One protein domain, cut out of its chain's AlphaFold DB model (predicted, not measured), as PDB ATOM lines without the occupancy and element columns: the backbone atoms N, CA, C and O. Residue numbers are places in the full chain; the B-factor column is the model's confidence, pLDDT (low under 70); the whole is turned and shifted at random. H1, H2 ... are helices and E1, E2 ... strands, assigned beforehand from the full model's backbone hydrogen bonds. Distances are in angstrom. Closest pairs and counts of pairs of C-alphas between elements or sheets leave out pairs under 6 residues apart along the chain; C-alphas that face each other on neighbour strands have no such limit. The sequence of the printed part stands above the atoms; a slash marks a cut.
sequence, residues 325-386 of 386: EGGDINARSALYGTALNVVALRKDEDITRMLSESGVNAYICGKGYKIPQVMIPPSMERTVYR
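AT A GLANCE: This is residues 325 to 386 of the 386 residues of an uncharacterized protein of Tuber magnatum (white Piedmont truffle) (UniProt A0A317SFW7). A small, compact body holds a two-strand hairpin, E1 and E2, and a hairpin of two short helices, H1 and H2, with H1 packed on E1; from this body a long tail, residues 375 to 386, sticks out and makes most of the length. The printed part has 62 residues, with two named helices and two named strands in the order H1, H2, E1, E2 along the chain. The sheet has the order E1 - E2 and is antiparallel. The class is mixed, helices and strands, though under half of the residues, 25 of 62, are in named elements. The whole is loose, with a radius of gyration of the C-alphas of 14.6 A, and elongated, spanning 53 by 27 by 19 A.

HOW THE PARTS SIT: E1, residues 361 to 364, and E2, residues 367 to 370, form a hairpin of antiparallel neighbour strands, with 142 degrees between their directions. Across this pair N 362 and O 369 are 2.8 A apart and N 364 and O 367 are 2.9 A apart, both within hydrogen-bond range. H1, residues 339 to 346, has 6 pairs of C-alphas within 8 A of E1, the closest being those of Leu 340 and Ala 362, 5.3 A apart. H1 and E2 are apart. H2, residues 349 to 357, touches H1, the closest C-alphas being those of Val 343 and Thr 352, 6.2 A apart. H1 and H2 run opposite ways at a shallow tilt of 11 degrees and form a helical hairpin. Between H2 and E2 the closest C-alphas, those of Ser 356 and Lys 370, are 7.9 A apart. In H2 every O i to N i+4 pair is within hydrogen-bond range; in H1 1 of 4 is, beside 4 of 5 O i to N i+3 pairs.

IN THESE COORDINATES: E1 runs from Asn 361 to Ile 364 over 9.4 A, and E2 from Lys 367 to Lys 370 over 10.2 A, ending at C-alpha 370 at (8.147, 26.989, -0.657). H1 begins at C-alpha 339 at (7.668, 30.956, 11.124) and measures 11.1 A to Arg 346. H2, the longest helix by residues, measures 12.2 A from Glu 349 to C-alpha 357 at (14.719, 34.372, 1.067).

THE WHOLE: The two C-alphas farthest apart, those of Gly 327 and Arg 386, are 53.5 A from each other. Without residues 375 to 386, which stand free, the body spans 24 by 24 by 17 A. The links H1 to H2, H2 to E1 and E1 to E2 are tight. Residues 325 to 338 and 371 to 386 hold no named element. The printed part has no cut and ends at Arg 386, the chain's last residue. The mean pLDDT of the printed part is 75.4, and residues 372 to 386 are under 70.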
ATOM      1  N   GLU A 325      22.458  31.436  11.941       90.00
ATOM      2  CA  GLU A 325      22.927  30.304  12.757       90.00
ATOM      3  C   GLU A 325      22.540  28.923  12.183       90.00
ATOM      4  O   GLU A 325      23.113  27.911  12.586       90.00
ATOM      5  N   GLY A 326      21.600  28.853  11.230       80.31
ATOM      6  CA  GLY A 326      21.341  27.638  10.447       80.31
ATOM      7  C   GLY A 326      20.619  26.498  11.184       80.31
ATOM      8  O   GLY A 326      20.822  25.332  10.846       80.31
ATOM      9  N   GLY A 327      19.782  26.807  12.183       84.12
ATOM     10  CA  GLY A 327      18.934  25.822  12.876       84.12
ATOM     11  C   GLY A 327      17.787  25.256  12.019       84.12
ATOM     12  O   GLY A 327      17.676  25.542  10.828       84.12
ATOM     13  N   ASP A 328      16.884  24.467  12.621       87.81
ATOM     14  CA  ASP A 328      15.676  23.986  11.927       87.81
ATOM     15  C   ASP A 328      14.671  25.129  11.695       87.81
ATOM     16  O   ASP A 328      13.718  25.338  12.448       87.81
ATOM     17  N   ILE A 329      14.890  25.878  10.615       90.12
ATOM     18  CA  ILE A 329      14.053  27.009  10.199       90.12
ATOM     19  C   ILE A 329      12.641  26.587   9.753       90.12
ATOM     20  O   ILE A 329      11.762  27.436   9.604       90.12
ATOM     21  N   ASN A 330      12.418  25.288   9.520       90.75
ATOM     22  CA  ASN A 330      11.154  24.721   9.049       90.75
ATOM     23  C   ASN A 330      10.400  23.953  10.142       90.75
ATOM     24  O   ASN A 330       9.383  23.315   9.841       90.75
ATOM     25  N   ALA A 331      10.850  24.058  11.396       90.81
ATOM     26  CA  ALA A 331      10.110  23.579  12.551       90.81
ATOM     27  C   ALA A 331       8.671  24.116  12.530       90.81
ATOM     28  O   ALA A 331       8.383  25.211  12.029       90.81
ATOM     29  N   ARG A 332       7.745  23.319  13.065       91.00
ATOM     30  CA  ARG A 332       6.309  23.558  12.927       91.00
ATOM     31  C   ARG A 332       5.604  23.486  14.273       91.00
ATOM     32  O   ARG A 332       5.621  22.440  14.914       91.00
ATOM     33  N   SER A 333       4.889  24.556  14.600       89.44
ATOM     34  CA  SER A 333       3.857  24.557  15.624       89.44
ATOM     35  C   SER A 333       2.601  23.872  15.090       89.44
ATOM     36  O   SER A 333       2.155  24.145  13.972       89.44
ATOM     37  N   ALA A 334       2.006  22.989  15.887       87.25
ATOM     38  CA  ALA A 334       0.780  22.279  15.554       87.25
ATOM     39  C   ALA A 334      -0.383  23.237  15.263       87.25
ATOM     40  O   ALA A 334      -1.194  22.962  14.378       87.25
ATOM     41  N   LEU A 335      -0.440  24.361  15.985       84.19
ATOM     42  CA  LEU A 335      -1.501  25.352  15.845       84.19
ATOM     43  C   LEU A 335      -1.136  26.467  14.861       84.19
ATOM     44  O   LEU A 335      -1.972  26.867  14.056       84.19
ATOM     45  N   TYR A 336       0.105  26.956  14.907       87.19
ATOM     46  CA  TYR A 336       0.489  28.166  14.174       87.19
ATOM     47  C   TYR A 336       1.279  27.900  12.890       87.19
ATOM     48  O   TYR A 336       1.541  28.840  12.148       87.19
ATOM     49  N   GLY A 337       1.647  26.653  12.583       90.62
ATOM     50  CA  GLY A 337       2.439  26.327  11.396       90.62
ATOM     51  C   GLY A 337       3.917  26.686  11.562       90.62
ATOM     52  O   GLY A 337       4.489  26.484  12.628       90.62
ATOM     53  N   THR A 338       4.566  27.158  10.498       93.31
ATOM     54  CA  THR A 338       5.984  27.564  10.512       93.31
ATOM     55  C   THR A 338       6.146  29.047  10.862       93.31
ATOM     56  O   THR A 338       5.169  29.792  10.962       93.31
ATOM     57  N   ALA A 339       7.387  29.528  10.966       93.56
ATOM     58  CA  ALA A 339       7.668  30.956  11.124       93.56
ATOM     59  C   ALA A 339       7.020  31.835  10.025       93.56
ATOM     60  O   ALA A 339       6.588  32.952  10.311       93.56
ATOM     61  N   LEU A 340       6.870  31.321   8.794       92.81
ATOM     62  CA  LEU A 340       6.216  32.045   7.695       92.81
ATOM     63  C   LEU A 340       4.686  32.128   7.863       92.81
ATOM     64  O   LEU A 340       4.061  33.090   7.424       92.81
ATOM     65  N   ASN A 341       4.065  31.164   8.548       91.00
ATOM     66  CA  ASN A 341       2.667  31.289   8.961       91.00
ATOM     67  C   ASN A 341       2.507  32.314  10.092       91.00
ATOM     68  O   ASN A 341       1.574  33.116  10.065       91.00
ATOM     69  N   VAL A 342       3.436  32.320  11.052       90.50
ATOM     70  CA  VAL A 342       3.417  33.254  12.186       90.50
ATOM     71  C   VAL A 342       3.567  34.706  11.718       90.50
ATOM     72  O   VAL A 342       2.802  35.566  12.154       90.50
ATOM     73  N   VAL A 343       4.495  35.004  10.798       91.44
ATOM     74  CA  VAL A 343       4.697  36.386  10.310       91.44
ATOM     75  C   VAL A 343       3.468  36.939   9.580       91.44
ATOM     76  O   VAL A 343       3.191  38.139   9.660       91.44
ATOM     77  N   ALA A 344       2.675  36.077   8.934       86.56
ATOM     78  CA  ALA A 344       1.457  36.487   8.240       86.56
ATOM     79  C   ALA A 344       0.419  37.110   9.196       86.56
ATOM     80  O   ALA A 344      -0.339  37.991   8.790       86.56
ATOM     81  N   LEU A 345       0.429  36.722  10.479       82.31
ATOM     82  CA  LEU A 345      -0.413  37.322  11.521       82.31
ATOM     83  C   LEU A 345       0.009  38.760  11.862       82.31
ATOM     84  O   LEU A 345      -0.819  39.557  12.300       82.31
ATOM     85  N   ARG A 346       1.285  39.106  11.642       80.06
ATOM     86  CA  ARG A 346       1.852  40.433  11.931       80.06
ATOM     87  C   ARG A 346       1.781  41.408  10.766       80.06
ATOM     88  O   ARG A 346       1.822  42.610  11.004       80.06
ATOM     89  N   LYS A 347       1.693  40.904   9.530       82.12
ATOM     90  CA  LYS A 347       1.800  41.713   8.300       82.12
ATOM     91  C   LYS A 347       3.120  42.503   8.223       82.12
ATOM     92  O   LYS A 347       3.151  43.613   7.707       82.12
ATOM     93  N   ASP A 348       4.201  41.931   8.757       85.44
ATOM     94  CA  ASP A 348       5.546  42.509   8.687       85.44
ATOM     95  C   ASP A 348       6.224  42.059   7.385       85.44
ATOM     96  O   ASP A 348       6.700  40.925   7.271       85.44
ATOM     97  N   GLU A 349       6.207  42.927   6.374       89.06
ATOM     98  CA  GLU A 349       6.692  42.611   5.025       89.06
ATOM     99  C   GLU A 349       8.182  42.277   4.987       89.06
ATOM    100  O   GLU A 349       8.619  41.435   4.204       89.06
ATOM    101  N   ASP A 350       8.977  42.903   5.844       90.81
ATOM    102  CA  ASP A 350      10.417  42.718   5.809       90.81
ATOM    103  C   ASP A 350      10.841  41.423   6.497       90.81
ATOM    104  O   ASP A 350      11.687  40.709   5.965       90.81
ATOM    105  N   ILE A 351      10.228  41.071   7.635       93.25
ATOM    106  CA  ILE A 351      10.437  39.740   8.225       93.25
ATOM    107  C   ILE A 351       9.924  38.663   7.257       93.25
ATOM    108  O   ILE A 351      10.568  37.629   7.091       93.25
ATOM    109  N   THR A 352       8.810  38.916   6.561       92.62
ATOM    110  CA  THR A 352       8.290  38.006   5.527       92.62
ATOM    111  C   THR A 352       9.309  37.791   4.408       92.62
ATOM    112  O   THR A 352       9.534  36.651   3.993       92.62
ATOM    113  N   ARG A 353       9.961  38.868   3.949       92.12
ATOM    114  CA  ARG A 353      11.025  38.810   2.942       92.12
ATOM    115  C   ARG A 353      12.213  37.985   3.435       92.12
ATOM    116  O   ARG A 353      12.579  37.029   2.760       92.12
ATOM    117  N   MET A 354      12.719  38.274   4.638       93.56
ATOM    118  CA  MET A 354      13.835  37.536   5.249       93.56
ATOM    119  C   MET A 354      13.555  36.030   5.329       93.56
ATOM    120  O   MET A 354      14.360  35.224   4.877       93.56
ATOM    121  N   LEU A 355      12.385  35.635   5.845       93.75
ATOM    122  CA  LEU A 355      12.015  34.220   5.968       93.75
ATOM    123  C   LEU A 355      11.886  33.530   4.599       93.75
ATOM    124  O   LEU A 355      12.311  32.385   4.443       93.75
ATOM    125  N   SER A 356      11.311  34.218   3.608       90.38
ATOM    126  CA  SER A 356      11.122  33.666   2.260       90.38
ATOM    127  C   SER A 356      12.457  33.466   1.538       90.38
ATOM    128  O   SER A 356      12.677  32.425   0.922       90.38
ATOM    129  N   GLU A 357      13.370  34.436   1.647       91.06
ATOM    130  CA  GLU A 357      14.719  34.372   1.067       91.06
ATOM    131  C   GLU A 357      15.579  33.286   1.722       91.06
ATOM    132  O   GLU A 357      16.325  32.596   1.030       91.06
ATOM    133  N   SER A 358      15.412  33.058   3.027       90.81
ATOM    134  CA  SER A 358      16.058  31.954   3.746       90.81
ATOM    135  C   SER A 358      15.420  30.581   3.489       90.81
ATOM    136  O   SER A 358      15.886  29.580   4.030       90.81
ATOM    137  N   GLY A 359      14.373  30.492   2.662       89.81
ATOM    138  CA  GLY A 359      13.766  29.219   2.264       89.81
ATOM    139  C   GLY A 359      12.863  28.581   3.324       89.81
ATOM    140  O   GLY A 359      12.687  27.358   3.317       89.81
ATOM    141  N   VAL A 360      12.281  29.383   4.221       90.19
ATOM    142  CA  VAL A 360      11.256  28.917   5.163       90.19
ATOM    143  C   VAL A 360       9.982  28.566   4.396       90.19
ATOM    144  O   VAL A 360       9.446  29.363   3.628       90.19
ATOM    145  N   ASN A 361       9.470  27.360   4.609       89.25
ATOM    146  CA  ASN A 361       8.244  26.880   3.986       89.25
ATOM    147  C   ASN A 361       7.023  27.469   4.695       89.25
ATOM    148  O   ASN A 361       6.986  27.506   5.920       89.25
ATOM    149  N   ALA A 362       5.975  27.831   3.962       87.75
ATOM    150  CA  ALA A 362       4.652  28.043   4.542       87.75
ATOM    151  C   ALA A 362       3.937  26.705   4.715       87.75
ATOM    152  O   ALA A 362       3.989  25.846   3.838       87.75
ATOM    153  N   TYR A 363       3.214  26.535   5.814       87.12
ATOM    154  CA  TYR A 363       2.379  25.364   6.039       87.12
ATOM    155  C   TYR A 363       0.911  25.703   5.779       87.12
ATOM    156  O   TYR A 363       0.303  26.491   6.501       87.12
ATOM    157  N   ILE A 364       0.330  25.131   4.725       81.38
ATOM    158  CA  ILE A 364      -1.041  25.416   4.286       81.38
ATOM    159  C   ILE A 364      -1.770  24.085   4.099       81.38
ATOM    160  O   ILE A 364      -1.284  23.194   3.406       81.38
ATOM    161  N   CYS A 365      -2.946  23.927   4.711       79.50
ATOM    162  CA  CYS A 365      -3.807  22.745   4.537       79.50
ATOM    163  C   CYS A 365      -3.072  21.395   4.684       79.50
ATOM    164  O   CYS A 365      -3.252  20.483   3.878       79.50
ATOM    165  N   GLY A 366      -2.202  21.269   5.687       76.69
ATOM    166  CA  GLY A 366      -1.499  20.012   5.950       76.69
ATOM    167  C   GLY A 366      -0.204  19.796   5.155       76.69
ATOM    168  O   GLY A 366       0.450  18.771   5.335       76.69
ATOM    169  N   LYS A 367       0.180  20.729   4.273       79.88
ATOM    170  CA  LYS A 367       1.345  20.594   3.385       79.88
ATOM    171  C   LYS A 367       2.271  21.805   3.481       79.88
ATOM    172  O   LYS A 367       1.815  22.931   3.657       79.88
ATOM    173  N   GLY A 368       3.577  21.557   3.377       80.25
ATOM    174  CA  GLY A 368       4.600  22.598   3.299       80.25
ATOM    175  C   GLY A 368       4.796  23.073   1.859       80.25
ATOM    176  O   GLY A 368       4.914  22.251   0.954       80.25
ATOM    177  N   TYR A 369       4.853  24.384   1.656       80.44
ATOM    178  CA  TYR A 369       5.076  25.028   0.368       80.44
ATOM    179  C   TYR A 369       6.249  25.989   0.487       80.44
ATOM    180  O   TYR A 369       6.259  26.854   1.361       80.44
ATOM    181  N   LYS A 370       7.211  25.889  -0.429       79.56
ATOM    182  CA  LYS A 370       8.147  26.989  -0.657       79.56
ATOM    183  C   LYS A 370       7.348  28.113  -1.292       79.56
ATOM    184  O   LYS A 370       6.783  27.908  -2.365       79.56
ATOM    185  N   ILE A 371       7.265  29.259  -0.631       71.06
ATOM    186  CA  ILE A 371       6.711  30.459  -1.249       71.06
ATOM    187  C   ILE A 371       7.890  31.141  -1.950       71.06
ATOM    188  O   ILE A 371       8.729  31.719  -1.260       71.06
ATOM    189  N   PRO A 372       8.034  31.022  -3.286       56.72
ATOM    190  CA  PRO A 372       9.030  31.814  -3.993       56.72
ATOM    191  C   PRO A 372       8.717  33.298  -3.787       56.72
ATOM    192  O   PRO A 372       7.549  33.659  -3.629       56.72
ATOM    193  N   GLN A 373       9.779  34.112  -3.760       53.81
ATOM    194  CA  GLN A 373       9.768  35.572  -3.625       53.81
ATOM    195  C   GLN A 373       8.449  36.179  -4.103       53.81
ATOM    196  O   GLN A 373       8.086  35.975  -5.258       53.81
ATOM    197  N   VAL A 374       7.750  36.866  -3.191       43.78
ATOM    198  CA  VAL A 374       6.522  37.651  -3.394       43.78
ATOM    199  C   VAL A 374       6.212  37.869  -4.881       43.78
ATOM    200  O   VAL A 374       6.667  38.835  -5.490       43.78
ATOM    201  N   MET A 375       5.427  36.969  -5.480       37.56
ATOM    202  CA  MET A 375       4.760  37.262  -6.743       37.56
ATOM    203  C   MET A 375       3.690  38.291  -6.404       37.56
ATOM    204  O   MET A 375       2.584  37.935  -6.000       37.56
ATOM    205  N   ILE A 376       4.039  39.572  -6.519       37.41
ATOM    206  CA  ILE A 376       3.046  40.626  -6.691       37.41
ATOM    207  C   ILE A 376       2.213  40.174  -7.898       37.41
ATOM    208  O   ILE A 376       2.779  39.999  -8.981       37.41
ATOM    209  N   PRO A 377       0.909  39.883  -7.746       31.06
ATOM    210  CA  PRO A 377       0.114  39.483  -8.890       31.06
ATOM    211  C   PRO A 377       0.152  40.621  -9.926       31.06
ATOM    212  O   PRO A 377      -0.043  41.778  -9.544       31.06
ATOM    213  N   PRO A 378       0.351  40.334 -11.229       36.41
ATOM    214  CA  PRO A 378       0.402  41.349 -12.291       36.41
ATOM    215  C   PRO A 378      -0.873  42.206 -12.429       36.41
ATOM    216  O   PRO A 378      -0.939  43.100 -13.260       36.41
ATOM    217  N   SER A 379      -1.909  41.960 -11.624       37.06
ATOM    218  CA  SER A 379      -3.186  42.674 -11.653       37.06
ATOM    219  C   SER A 379      -3.205  43.999 -10.872       37.06
ATOM    220  O   SER A 379      -4.273  44.590 -10.734       37.06
ATOM    221  N   MET A 380      -2.070  44.471 -10.341       35.50
ATOM    222  CA  MET A 380      -1.935  45.822  -9.764       35.50
ATOM    223  C   MET A 380      -1.033  46.761 -10.581       35.50
ATOM    224  O   MET A 380      -0.656  47.828 -10.098       35.50
ATOM    225  N   GLU A 381      -0.742  46.444 -11.845       35.09
ATOM    226  CA  GLU A 381      -0.394  47.506 -12.789       35.09
ATOM    227  C   GLU A 381      -1.675  48.245 -13.174       35.09
ATOM    228  O   GLU A 381      -2.565  47.718 -13.842       35.09
ATOM    229  N   ARG A 382      -1.780  49.481 -12.680       36.59
ATOM    230  CA  ARG A 382      -2.791  50.461 -13.072       36.59
ATOM    231  C   ARG A 382      -2.952  50.452 -14.589       36.59
ATOM    232  O   ARG A 382      -2.153  51.059 -15.300       36.59
ATOM    233  N   THR A 383      -4.038  49.873 -15.079       30.14
ATOM    234  CA  THR A 383      -4.540  50.223 -16.401       30.14
ATOM    235  C   THR A 383      -5.213  51.582 -16.267       30.14
ATOM    236  O   THR A 383      -6.399  51.706 -15.971       30.14
ATOM    237  N   VAL A 384      -4.403  52.630 -16.413       36.62
ATOM    238  CA  VAL A 384      -4.886  53.947 -16.818       36.62
ATOM    239  C   VAL A 384      -5.352  53.784 -18.261       36.62
ATOM    240  O   VAL A 384      -4.549  53.866 -19.184       36.62
ATOM    241  N   TYR A 385      -6.639  53.505 -18.456       31.73
ATOM    242  CA  TYR A 385      -7.285  53.757 -19.739       31.73
ATOM    243  C   TYR A 385      -7.726  55.224 -19.755       31.73
ATOM    244  O   TYR A 385      -8.531  55.649 -18.924       31.73
ATOM    245  N   ARG A 386      -7.132  55.994 -20.671       31.52
ATOM    246  CA  ARG A 386      -7.804  57.126 -21.312       31.52
ATOM    247  C   ARG A 386      -8.664  56.600 -22.446       31.52
ATOM    248  O   ARG A 386      -8.214  55.619 -23.081       31.52
TER     249      ARG A 386